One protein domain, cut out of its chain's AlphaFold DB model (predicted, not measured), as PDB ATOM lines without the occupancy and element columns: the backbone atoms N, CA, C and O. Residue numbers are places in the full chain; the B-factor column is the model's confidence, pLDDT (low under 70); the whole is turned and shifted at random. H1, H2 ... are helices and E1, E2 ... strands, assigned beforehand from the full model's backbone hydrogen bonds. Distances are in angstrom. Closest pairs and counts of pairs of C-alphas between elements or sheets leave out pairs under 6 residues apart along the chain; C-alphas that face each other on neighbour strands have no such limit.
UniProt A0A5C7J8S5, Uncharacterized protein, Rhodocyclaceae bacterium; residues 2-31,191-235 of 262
ATOM      1  N   ALA A   2      24.699   5.453 -10.253       78.00
ATOM      2  CA  ALA A   2      24.127   6.550  -9.469       78.00
ATOM      3  C   ALA A   2      24.841   6.640  -8.108       78.00
ATOM      4  O   ALA A   2      25.155   5.607  -7.513       78.00
ATOM      5  N   GLU A   3      25.153   7.852  -7.649       88.06
ATOM      6  CA  GLU A   3      25.814   8.070  -6.360       88.06
ATOM      7  C   GLU A   3      24.802   7.943  -5.211       88.06
ATOM      8  O   GLU A   3      23.733   8.548  -5.249       88.06
ATOM      9  N   ASP A   4      25.140   7.159  -4.181       92.00
ATOM     10  CA  ASP A   4      24.351   7.068  -2.948       92.00
ATOM     11  C   ASP A   4      24.756   8.193  -1.985       92.00
ATOM     12  O   ASP A   4      25.680   8.053  -1.175       92.00
ATOM     13  N   TYR A   5      24.058   9.323  -2.085       94.25
ATOM     14  CA  TYR A   5      24.326  10.504  -1.262       94.25
ATOM     15  C   TYR A   5      23.996  10.307   0.224       94.25
ATOM     16  O   TYR A   5      24.556  11.006   1.067       94.25
ATOM     17  N   LEU A   6      23.134   9.343   0.569       96.00
ATOM     18  CA  LEU A   6      22.750   9.063   1.956       96.00
ATOM     19  C   LEU A   6      23.737   8.119   2.655       96.00
ATOM     20  O   LEU A   6      23.839   8.120   3.885       96.00
ATOM     21  N   LYS A   7      24.519   7.346   1.890       95.56
ATOM     22  CA  LYS A   7      25.472   6.348   2.409       95.56
ATOM     23  C   LYS A   7      26.430   6.890   3.469       95.56
ATOM     24  O   LYS A   7      26.745   6.189   4.427       95.56
ATOM     25  N   LYS A   8      26.923   8.117   3.280       93.94
ATOM     26  CA  LYS A   8      27.933   8.740   4.155       93.94
ATOM     27  C   LYS A   8      27.330   9.529   5.317       93.94
ATOM     28  O   LYS A   8      28.070   9.924   6.214       93.94
ATOM     29  N   LEU A   9      26.019   9.770   5.307       96.88
ATOM     30  CA  LEU A   9      25.360  10.555   6.345       96.88
ATOM     31  C   LEU A   9      25.168   9.721   7.623       96.88
ATOM     32  O   LEU A   9      24.944   8.505   7.531       96.88
ATOM     33  N   PRO A  10      25.217  10.348   8.811       97.06
ATOM     34  CA  PRO A  10      24.819   9.710  10.061       97.06
ATOM     35  C   PRO A  10      23.389   9.171   9.987       97.06
ATOM     36  O   PRO A  10      22.523   9.773   9.354       97.06
ATOM     37  N   VAL A  11      23.125   8.060  10.677       97.25
ATOM     38  CA  VAL A  11      21.819   7.375  10.633       97.25
ATOM     39  C   VAL A  11      20.665   8.312  11.005       97.25
ATOM     40  O   VAL A  11      19.633   8.292  10.343       97.25
ATOM     41  N   ASP A  12      20.848   9.184  11.998       97.19
ATOM     42  CA  ASP A  12      19.813  10.147  12.400       97.19
ATOM     43  C   ASP A  12      19.513  11.187  11.311       97.19
ATOM     44  O   ASP A  12      18.359  11.568  11.124       97.19
ATOM     45  N   GLN A  13      20.522  11.595  10.534       97.12
ATOM     46  CA  GLN A  13      20.318  12.491   9.395       97.12
ATOM     47  C   GLN A  13      19.606  11.772   8.243       97.12
ATOM     48  O   GLN A  13      18.752  12.364   7.589       97.12
ATOM     49  N   VAL A  14      19.902  10.485   8.022       97.62
ATOM     50  CA  VAL A  14      19.172   9.657   7.050       97.62
ATOM     51  C   VAL A  14      17.704   9.516   7.471       97.62
ATOM     52  O   VAL A  14      16.819   9.727   6.646       97.62
ATOM     53  N   ALA A  15      17.425   9.242   8.751       97.94
ATOM     54  CA  ALA A  15      16.060   9.163   9.279       97.94
ATOM     55  C   ALA A  15      15.296  10.482   9.071       97.94
ATOM     56  O   ALA A  15      14.175  10.480   8.562       97.94
ATOM     57  N   ALA A  16      15.924  11.613   9.414       97.56
ATOM     58  CA  ALA A  16      15.350  12.939   9.213       97.56
ATOM     59  C   ALA A  16      15.061  13.220   7.730       97.56
ATOM     60  O   ALA A  16      14.001  13.751   7.405       97.56
ATOM     61  N   TRP A  17      15.955  12.811   6.826       97.81
ATOM     62  CA  TRP A  17      15.744  12.948   5.388       97.81
ATOM     63  C   TRP A  17      14.529  12.138   4.901       97.81
ATOM     64  O   TRP A  17      13.700  12.680   4.173       97.81
ATOM     65  N   TYR A  18      14.347  10.889   5.354       97.75
ATOM     66  CA  TYR A  18      13.147  10.102   5.022       97.75
ATOM     67  C   TYR A  18      11.855  10.730   5.566       97.75
ATOM     68  O   TYR A  18      10.827  10.688   4.894       97.75
ATOM     69  N   LEU A  19      11.889  11.355   6.749       98.00
ATOM     70  CA  LEU A  19      10.736  12.096   7.274       98.00
ATOM     71  C   LEU A  19      10.420  13.335   6.427       98.00
ATOM     72  O   LEU A  19       9.252  13.592   6.145       98.00
ATOM     73  N   ARG A  20      11.439  14.065   5.958       97.50
ATOM     74  CA  ARG A  20      11.239  15.167   5.003       97.50
ATOM     75  C   ARG A  20      10.715  14.667   3.656       97.50
ATOM     76  O   ARG A  20       9.890  15.343   3.051       97.50
ATOM     77  N   LEU A  21      11.142  13.487   3.198       96.25
ATOM     78  CA  LEU A  21      10.590  12.843   2.003       96.25
ATOM     79  C   LEU A  21       9.103  12.508   2.186       96.25
ATOM     80  O   LEU A  21       8.310  12.796   1.291       96.25
ATOM     81  N   ALA A  22       8.714  11.966   3.345       96.62
ATOM     82  CA  ALA A  22       7.311  11.728   3.678       96.62
ATOM     83  C   ALA A  22       6.496  13.035   3.653       96.62
ATOM     84  O   ALA A  22       5.458  13.094   2.992       96.62
ATOM     85  N   ASP A  23       7.004  14.104   4.282       95.56
ATOM     86  CA  ASP A  23       6.380  15.435   4.252       95.56
ATOM     87  C   ASP A  23       6.240  15.976   2.820       95.56
ATOM     88  O   ASP A  23       5.213  16.555   2.465       95.56
ATOM     89  N   ALA A  24       7.285  15.840   1.999       93.44
ATOM     90  CA  ALA A  24       7.291  16.320   0.622       93.44
ATOM     91  C   ALA A  24       6.264  15.571  -0.234       93.44
ATOM     92  O   ALA A  24       5.573  16.195  -1.038       93.44
ATOM     93  N   TRP A  25       6.120  14.259  -0.025       91.38
ATOM     94  CA  TRP A  25       5.104  13.458  -0.700       91.38
ATOM     95  C   TRP A  25       3.693  13.905  -0.314       91.38
ATOM     96  O   TRP A  25       2.873  14.187  -1.184       91.38
ATOM     97  N   GLU A  26       3.421  14.042   0.985       91.94
ATOM     98  CA  GLU A  26       2.117  14.490   1.487       91.94
ATOM     99  C   GLU A  26       1.754  15.891   0.967       91.94
ATOM    100  O   GLU A  26       0.621  16.119   0.547       91.94
ATOM    101  N   LYS A  27       2.719  16.820   0.929       90.62
ATOM    102  CA  LYS A  27       2.521  18.181   0.398       90.62
ATOM    103  C   LYS A  27       2.363  18.218  -1.122       90.62
ATOM    104  O   LYS A  27       1.638  19.068  -1.630       90.62
ATOM    105  N   GLY A  28       3.052  17.334  -1.845       87.44
ATOM    106  CA  GLY A  28       2.991  17.255  -3.306       87.44
ATOM    107  C   GLY A  28       1.661  16.706  -3.829       87.44
ATOM    108  O   GLY A  28       1.237  17.063  -4.927       87.44
ATOM    109  N   MET A  29       0.967  15.891  -3.033       88.06
ATOM    110  CA  MET A  29      -0.296  15.239  -3.394       88.06
ATOM    111  C   MET A  29      -1.527  16.084  -3.010       88.06
ATOM    112  O   MET A  29      -2.409  15.634  -2.285       88.06
ATOM    113  N   THR A  30      -1.590  17.330  -3.490       87.19
ATOM    114  CA  THR A  30      -2.618  18.319  -3.076       87.19
ATOM    115  C   THR A  30      -4.075  17.930  -3.373       87.19
ATOM    116  O   THR A  30      -4.990  18.422  -2.715       87.19
ATOM    117  N   ASP A  31      -4.304  17.049  -4.344       90.56
ATOM    118  CA  ASP A  31      -5.611  16.539  -4.770       90.56
ATOM    119  C   ASP A  31      -5.987  15.194  -4.121       90.56
ATOM    120  O   ASP A  31      -7.111  14.719  -4.291       90.56
ATOM    121  N   TYR A 191      16.295  -4.732   0.116       95.56
ATOM    122  CA  TYR A 191      17.595  -4.052   0.262       95.56
ATOM    123  C   TYR A 191      18.515  -4.115  -0.959       95.56
ATOM    124  O   TYR A 191      19.498  -3.378  -1.016       95.56
ATOM    125  N   SER A 192      18.211  -4.977  -1.932       94.25
ATOM    126  CA  SER A 192      18.955  -5.054  -3.195       94.25
ATOM    127  C   SER A 192      18.516  -4.012  -4.230       94.25
ATOM    128  O   SER A 192      19.164  -3.858  -5.265       94.25
ATOM    129  N   GLU A 193      17.433  -3.285  -3.954       92.44
ATOM    130  CA  GLU A 193      16.838  -2.321  -4.871       92.44
ATOM    131  C   GLU A 193      17.216  -0.869  -4.544       92.44
ATOM    132  O   GLU A 193      17.791  -0.527  -3.503       92.44
ATOM    133  N   TYR A 194      16.878   0.006  -5.481       92.25
ATOM    134  CA  TYR A 194      16.913   1.448  -5.325       92.25
ATOM    135  C   TYR A 194      15.707   2.053  -6.037       92.25
ATOM    136  O   TYR A 194      15.155   1.469  -6.972       92.25
ATOM    137  N   LEU A 195      15.345   3.262  -5.632       89.19
ATOM    138  CA  LEU A 195      14.295   4.045  -6.267       89.19
ATOM    139  C   LEU A 195      14.802   5.454  -6.568       89.19
ATOM    140  O   LEU A 195      15.736   5.931  -5.933       89.19
ATOM    141  N   THR A 196      14.216   6.129  -7.553       90.19
ATOM    142  CA  THR A 196      14.457   7.564  -7.761       90.19
ATOM    143  C   THR A 196      13.235   8.326  -7.280       90.19
ATOM    144  O   THR A 196      12.131   8.081  -7.762       90.19
ATOM    145  N   VAL A 197      13.434   9.224  -6.319       90.12
ATOM    146  CA  VAL A 197      12.386  10.057  -5.713       90.12
ATOM    147  C   VAL A 197      12.679  11.529  -5.911       90.12
ATOM    148  O   VAL A 197      13.819  11.928  -6.147       90.12
ATOM    149  N   VAL A 198      11.634  12.340  -5.768       91.19
ATOM    150  CA  VAL A 198      11.769  13.786  -5.595       91.19
ATOM    151  C   VAL A 198      12.675  14.055  -4.396       91.19
ATOM    152  O   VAL A 198      12.537  13.422  -3.350       91.19
ATOM    153  N   ASN A 199      13.615  14.981  -4.553       95.62
ATOM    154  CA  ASN A 199      14.460  15.403  -3.451       95.62
ATOM    155  C   ASN A 199      13.667  16.355  -2.540       95.62
ATOM    156  O   ASN A 199      13.343  17.460  -2.984       95.62
ATOM    157  N   PRO A 200      13.378  15.990  -1.275       96.75
ATOM    158  CA  PRO A 200      12.674  16.887  -0.362       96.75
ATOM    159  C   PRO A 200      13.475  18.157  -0.040       96.75
ATOM    160  O   PRO A 200      12.895  19.145   0.403       96.75
ATOM    161  N   ASP A 201      14.788  18.146  -0.284       97.31
ATOM    162  CA  ASP A 201      15.682  19.268  -0.019       97.31
ATOM    163  C   ASP A 201      15.946  20.136  -1.266       97.31
ATOM    164  O   ASP A 201      16.748  21.068  -1.194       97.31
ATOM    165  N   PHE A 202      15.283  19.879  -2.404       96.62
ATOM    166  CA  PHE A 202      15.475  20.684  -3.616       96.62
ATOM    167  C   PHE A 202      15.146  22.168  -3.367       96.62
ATOM    168  O   PHE A 202      14.060  22.521  -2.911       96.62
ATOM    169  N   GLY A 203      16.104  23.051  -3.657       96.06
ATOM    170  CA  GLY A 203      16.014  24.490  -3.400       96.06
ATOM    171  C   GLY A 203      16.174  24.901  -1.929       96.06
ATOM    172  O   GLY A 203      16.096  26.094  -1.623       96.06
ATOM    173  N   SER A 204      16.412  23.956  -1.012       96.38
ATOM    174  CA  SER A 204      16.629  24.247   0.408       96.38
ATOM    175  C   SER A 204      17.962  24.964   0.645       96.38
ATOM    176  O   SER A 204      18.973  24.679   0.005       96.38
ATOM    177  N   LYS A 205      17.969  25.890   1.610       95.88
ATOM    178  CA  LYS A 205      19.176  26.579   2.108       95.88
ATOM    179  C   LYS A 205      19.623  26.069   3.482       95.88
ATOM    180  O   LYS A 205      20.505  26.667   4.094       95.88
ATOM    181  N   ALA A 206      18.978  25.024   4.000       94.50
ATOM    182  CA  ALA A 206      19.311  24.465   5.304       94.50
ATOM    183  C   ALA A 206      20.718  23.845   5.290       94.50
ATOM    184  O   ALA A 206      21.143  23.274   4.287       94.50
ATOM    185  N   ALA A 207      21.439  23.944   6.408       92.31
ATOM    186  CA  ALA A 207      22.806  23.428   6.510       92.31
ATOM    187  C   ALA A 207      22.879  21.892   6.403       92.31
ATOM    188  O   ALA A 207      23.900  21.351   5.994       92.31
ATOM    189  N   ASP A 208      21.798  21.196   6.755       93.25
ATOM    190  CA  ASP A 208      21.661  19.741   6.688       93.25
ATOM    191  C   ASP A 208      20.959  19.251   5.406       93.25
ATOM    192  O   ASP A 208      20.642  18.061   5.303       93.25
ATOM    193  N   ALA A 209      20.711  20.150   4.445       96.00
ATOM    194  CA  ALA A 209      20.083  19.827   3.169       96.00
ATOM    195  C   ALA A 209      20.961  18.879   2.342       96.00
ATOM    196  O   ALA A 209      22.146  19.129   2.102       96.00
ATOM    197  N   VAL A 210      20.363  17.800   1.849       96.31
ATOM    198  CA  VAL A 210      21.047  16.808   1.022       96.31
ATOM    199  C   VAL A 210      20.880  17.179  -0.447       96.31
ATOM    200  O   VAL A 210      19.792  17.072  -1.010       96.31
ATOM    201  N   ARG A 211      21.986  17.587  -1.084       95.50
ATOM    202  CA  ARG A 211      22.050  17.884  -2.530       95.50
ATOM    203  C   ARG A 211      20.920  18.825  -3.002       95.50
ATOM    204  O   ARG A 211      20.206  18.484  -3.944       95.50
ATOM    205  N   PRO A 212      20.742  20.010  -2.393       96.69
ATOM    206  CA  PRO A 212      19.605  20.890  -2.684       96.69
ATOM    207  C   PRO A 212      19.528  21.386  -4.138       96.69
ATOM    208  O   PRO A 212      18.501  21.902  -4.563       96.69
ATOM    209  N   GLN A 213      20.594  21.240  -4.921       96.44
ATOM    210  CA  GLN A 213      20.623  21.553  -6.348       96.44
ATOM    211  C   GLN A 213      19.966  20.486  -7.242       96.44
ATOM    212  O   GLN A 213      19.637  20.786  -8.389       96.44
ATOM    213  N   ASP A 214      19.768  19.262  -6.744       95.62
ATOM    214  CA  ASP A 214      19.219  18.150  -7.521       95.62
ATOM    215  C   ASP A 214      17.715  18.006  -7.252       95.62
ATOM    216  O   ASP A 214      17.297  17.881  -6.101       95.62
ATOM    217  N   GLN A 215      16.896  17.991  -8.310       94.44
ATOM    218  CA  GLN A 215      15.433  17.838  -8.204       94.44
ATOM    219  C   GLN A 215      15.004  16.445  -7.730       94.44
ATOM    220  O   GLN A 215      13.956  16.286  -7.106       94.44
ATOM    221  N   THR A 216      15.808  15.430  -8.036       94.12
ATOM    222  CA  THR A 216      15.546  14.029  -7.700       94.12
ATOM    223  C   THR A 216      16.810  13.368  -7.183       94.12
ATOM    224  O   THR A 216      17.901  13.696  -7.648       94.12
ATOM    225  N   LEU A 217      16.663  12.385  -6.297       94.00
ATOM    226  CA  LEU A 217      17.763  11.557  -5.808       94.00
ATOM    227  C   LEU A 217      17.456  10.077  -6.018       94.00
ATOM    228  O   LEU A 217      16.329   9.624  -5.811       94.00
ATOM    229  N   THR A 218      18.482   9.315  -6.394       93.75
ATOM    230  CA  THR A 218      18.442   7.854  -6.326       93.75
ATOM    231  C   THR A 218      18.736   7.418  -4.893       93.75
ATOM    232  O   THR A 218      19.818   7.669  -4.368       93.75
ATOM    233  N   VAL A 219      17.766   6.764  -4.262       93.75
ATOM    234  CA  VAL A 219      17.831   6.269  -2.888       93.75
ATOM    235  C   VAL A 219      17.944   4.757  -2.918       93.75
ATOM    236  O   VAL A 219      17.029   4.056  -3.350       93.75
ATOM    237  N   PHE A 220      19.072   4.250  -2.436       95.75
ATOM    238  CA  PHE A 220      19.298   2.818  -2.293       95.75
ATOM    239  C   PHE A 220      18.625   2.302  -1.023       95.75
ATOM    240  O   PHE A 220      18.792   2.888   0.053       95.75
ATOM    241  N   HIS A 221      17.911   1.179  -1.122       96.00
ATOM    242  CA  HIS A 221      17.219   0.566   0.015       96.00
ATOM    243  C   HIS A 221      18.188   0.002   1.067       96.00
ATOM    244  O   HIS A 221      17.795  -0.235   2.205       96.00
ATOM    245  N   SER A 222      19.484  -0.107   0.762       96.88
ATOM    246  CA  SER A 222      20.524  -0.331   1.773       96.88
ATOM    247  C   SER A 222      20.541   0.745   2.871       96.88
ATOM    248  O   SER A 222      20.992   0.481   3.983       96.88
ATOM    249  N   ASN A 223      20.042   1.959   2.608       97.50
ATOM    250  CA  ASN A 223      19.877   2.982   3.647       97.50
ATOM    251  C   ASN A 223      18.701   2.686   4.589       97.50
ATOM    252  O   ASN A 223      18.799   2.995   5.777       97.50
ATOM    253  N   ALA A 224      17.647   2.030   4.096       97.06
ATOM    254  CA  ALA A 224      16.580   1.506   4.941       97.06
ATOM    255  C   ALA A 224      17.106   0.388   5.851       97.06
ATOM    256  O   ALA A 224      16.908   0.445   7.061       97.06
ATOM    257  N   GLU A 225      17.911  -0.536   5.312       97.69
ATOM    258  CA  GLU A 225      18.570  -1.577   6.114       97.69
ATOM    259  C   GLU A 225      19.429  -0.979   7.245       97.69
ATOM    260  O   GLU A 225      19.404  -1.452   8.382       97.69
ATOM    261  N   ARG A 226      20.186   0.091   6.953       97.62
ATOM    262  CA  ARG A 226      20.994   0.808   7.957       97.62
ATOM    263  C   ARG A 226      20.135   1.389   9.081       97.62
ATOM    264  O   ARG A 226      20.543   1.320  10.239       97.62
ATOM    265  N   LEU A 227      18.980   1.966   8.748       98.25
ATOM    266  CA  LEU A 227      18.039   2.517   9.727       98.25
ATOM    267  C   LEU A 227      17.433   1.426  10.610       98.25
ATOM    268  O   LEU A 227      17.391   1.586  11.831       98.25
ATOM    269  N   GLU A 228      17.022   0.309  10.011       98.00
ATOM    270  CA  GLU A 228      16.441  -0.821  10.738       98.00
ATOM    271  C   GLU A 228      17.457  -1.487  11.672       98.00
ATOM    272  O   GLU A 228      17.178  -1.679  12.855       98.00
ATOM    273  N   LYS A 229      18.688  -1.735  11.199       97.50
ATOM    274  CA  LYS A 229      19.783  -2.276  12.029       97.50
ATOM    275  C   LYS A 229      20.139  -1.375  13.214       97.50
ATOM    276  O   LYS A 229      20.588  -1.868  14.244       97.50
ATOM    277  N   ALA A 230      19.948  -0.064  13.077       97.75
ATOM    278  CA  ALA A 230      20.180   0.908  14.140       97.75
ATOM    279  C   ALA A 230      18.972   1.098  15.081       97.75
ATOM    280  O   ALA A 230      19.031   1.943  15.976       97.75
ATOM    281  N   GLY A 231      17.866   0.373  14.871       97.38
ATOM    282  CA  GLY A 231      16.633   0.530  15.647       97.38
ATOM    283  C   GLY A 231      15.955   1.890  15.445       97.38
ATOM    284  O   GLY A 231      15.251   2.369  16.334       97.38
ATOM    285  N   LYS A 232      16.201   2.551  14.309       97.69
ATOM    286  CA  LYS A 232      15.661   3.880  13.972       97.69
ATOM    287  C   LYS A 232      14.456   3.821  13.041       97.69
ATOM    288  O   LYS A 232      13.823   4.849  12.846       97.69
ATOM    289  N   ALA A 233      14.142   2.646  12.515       98.25
ATOM    290  CA  ALA A 233      12.939   2.320  11.763       98.25
ATOM    291  C   ALA A 233      12.656   0.819  11.937       98.25
ATOM    292  O   ALA A 233      13.545   0.080  12.367       98.25
ATOM    293  N   ALA A 234      11.448   0.363  11.617       98.12
ATOM    294  CA  ALA A 234      11.131  -1.064  11.610       98.12
ATOM    295  C   ALA A 234       9.973  -1.374  10.646       98.12
ATOM    296  O   ALA A 234       9.013  -0.592  10.585       98.12
ATOM    297  N   PRO A 235      10.013  -2.519   9.940       97.62
ATOM    298  CA  PRO A 235       8.928  -2.945   9.069       97.62
ATOM    299  C   PRO A 235       7.689  -3.267   9.905       97.62
ATOM    300  O   PRO A 235       7.781  -3.595  11.095       97.62
TER     301      PRO A 235
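This is residues 2 to 31 and 191 to 235 of the 262 residues of an uncharacterized protein of Rhodocyclaceae bacterium (UniProt A0A5C7J8S5). One long helix, H1, and a small two-stranded hairpin, E1 and E2, make a rounded body, with the short helix H2 at one end of the hairpin and the long loop of residues 199 to 215 at its other end. H2 packs on residues 11 to 15 of H1. The printed part has 75 residues, with two named helices and two named strands in the order H1, E1, E2, H2; the sheet, in the order E1 - E2, is antiparallel. The class is mixed, helices and strands, with under half of the residues, 36, in named elements. The whole is compact, with a radius of gyration of the C-alphas of 12.2 A and spans of 32 by 28 by 22 A.

H1, residues 11 to 28, runs 25.4 A from C-alpha 11 at (21.819, 7.375, 10.633) to C-alpha 28 at (2.991, 17.255, -3.306). E1 is residues 194 to 198, 13.4 A, and E2 is residues 216 to 220, 13.0 A. H2, residues 222 to 229, is 10.5 A long and ends at C-alpha 229, (19.783, -2.276, 12.029).

H1 touches H2 with residues 11 to 15 alone, the closest C-alphas being those of Val 11 and Leu 227, 6.2 A apart. The two helices run opposite ways at a steep tilt of 64 degrees. The closest C-alphas of H1 and E1 are those of Leu 21 and Val 198, 7.7 A apart. E1 and E2 form a hairpin, antiparallel at 154 degrees, with N 195 and O 219 at 2.9 A and N 219 and O 195 at 2.8 A, within hydrogen-bond range. H1 and E2 are apart; E1 and H2 are only just apart, closest 8.2 A. In H1 and H2 every O i to N i+4 pair is within hydrogen-bond range.

The two C-alphas farthest apart are those of Asp 31 and Lys 229, 35.8 A. Residues 32 to 190 are not printed, and C-alphas 31 and 191 are 31.4 A apart across this cut. The link from E1 to E2 is long, 17 residues; that from E2 to H2 is tight. The mean pLDDT of the printed part is 94.8, and no printed residue is under 70.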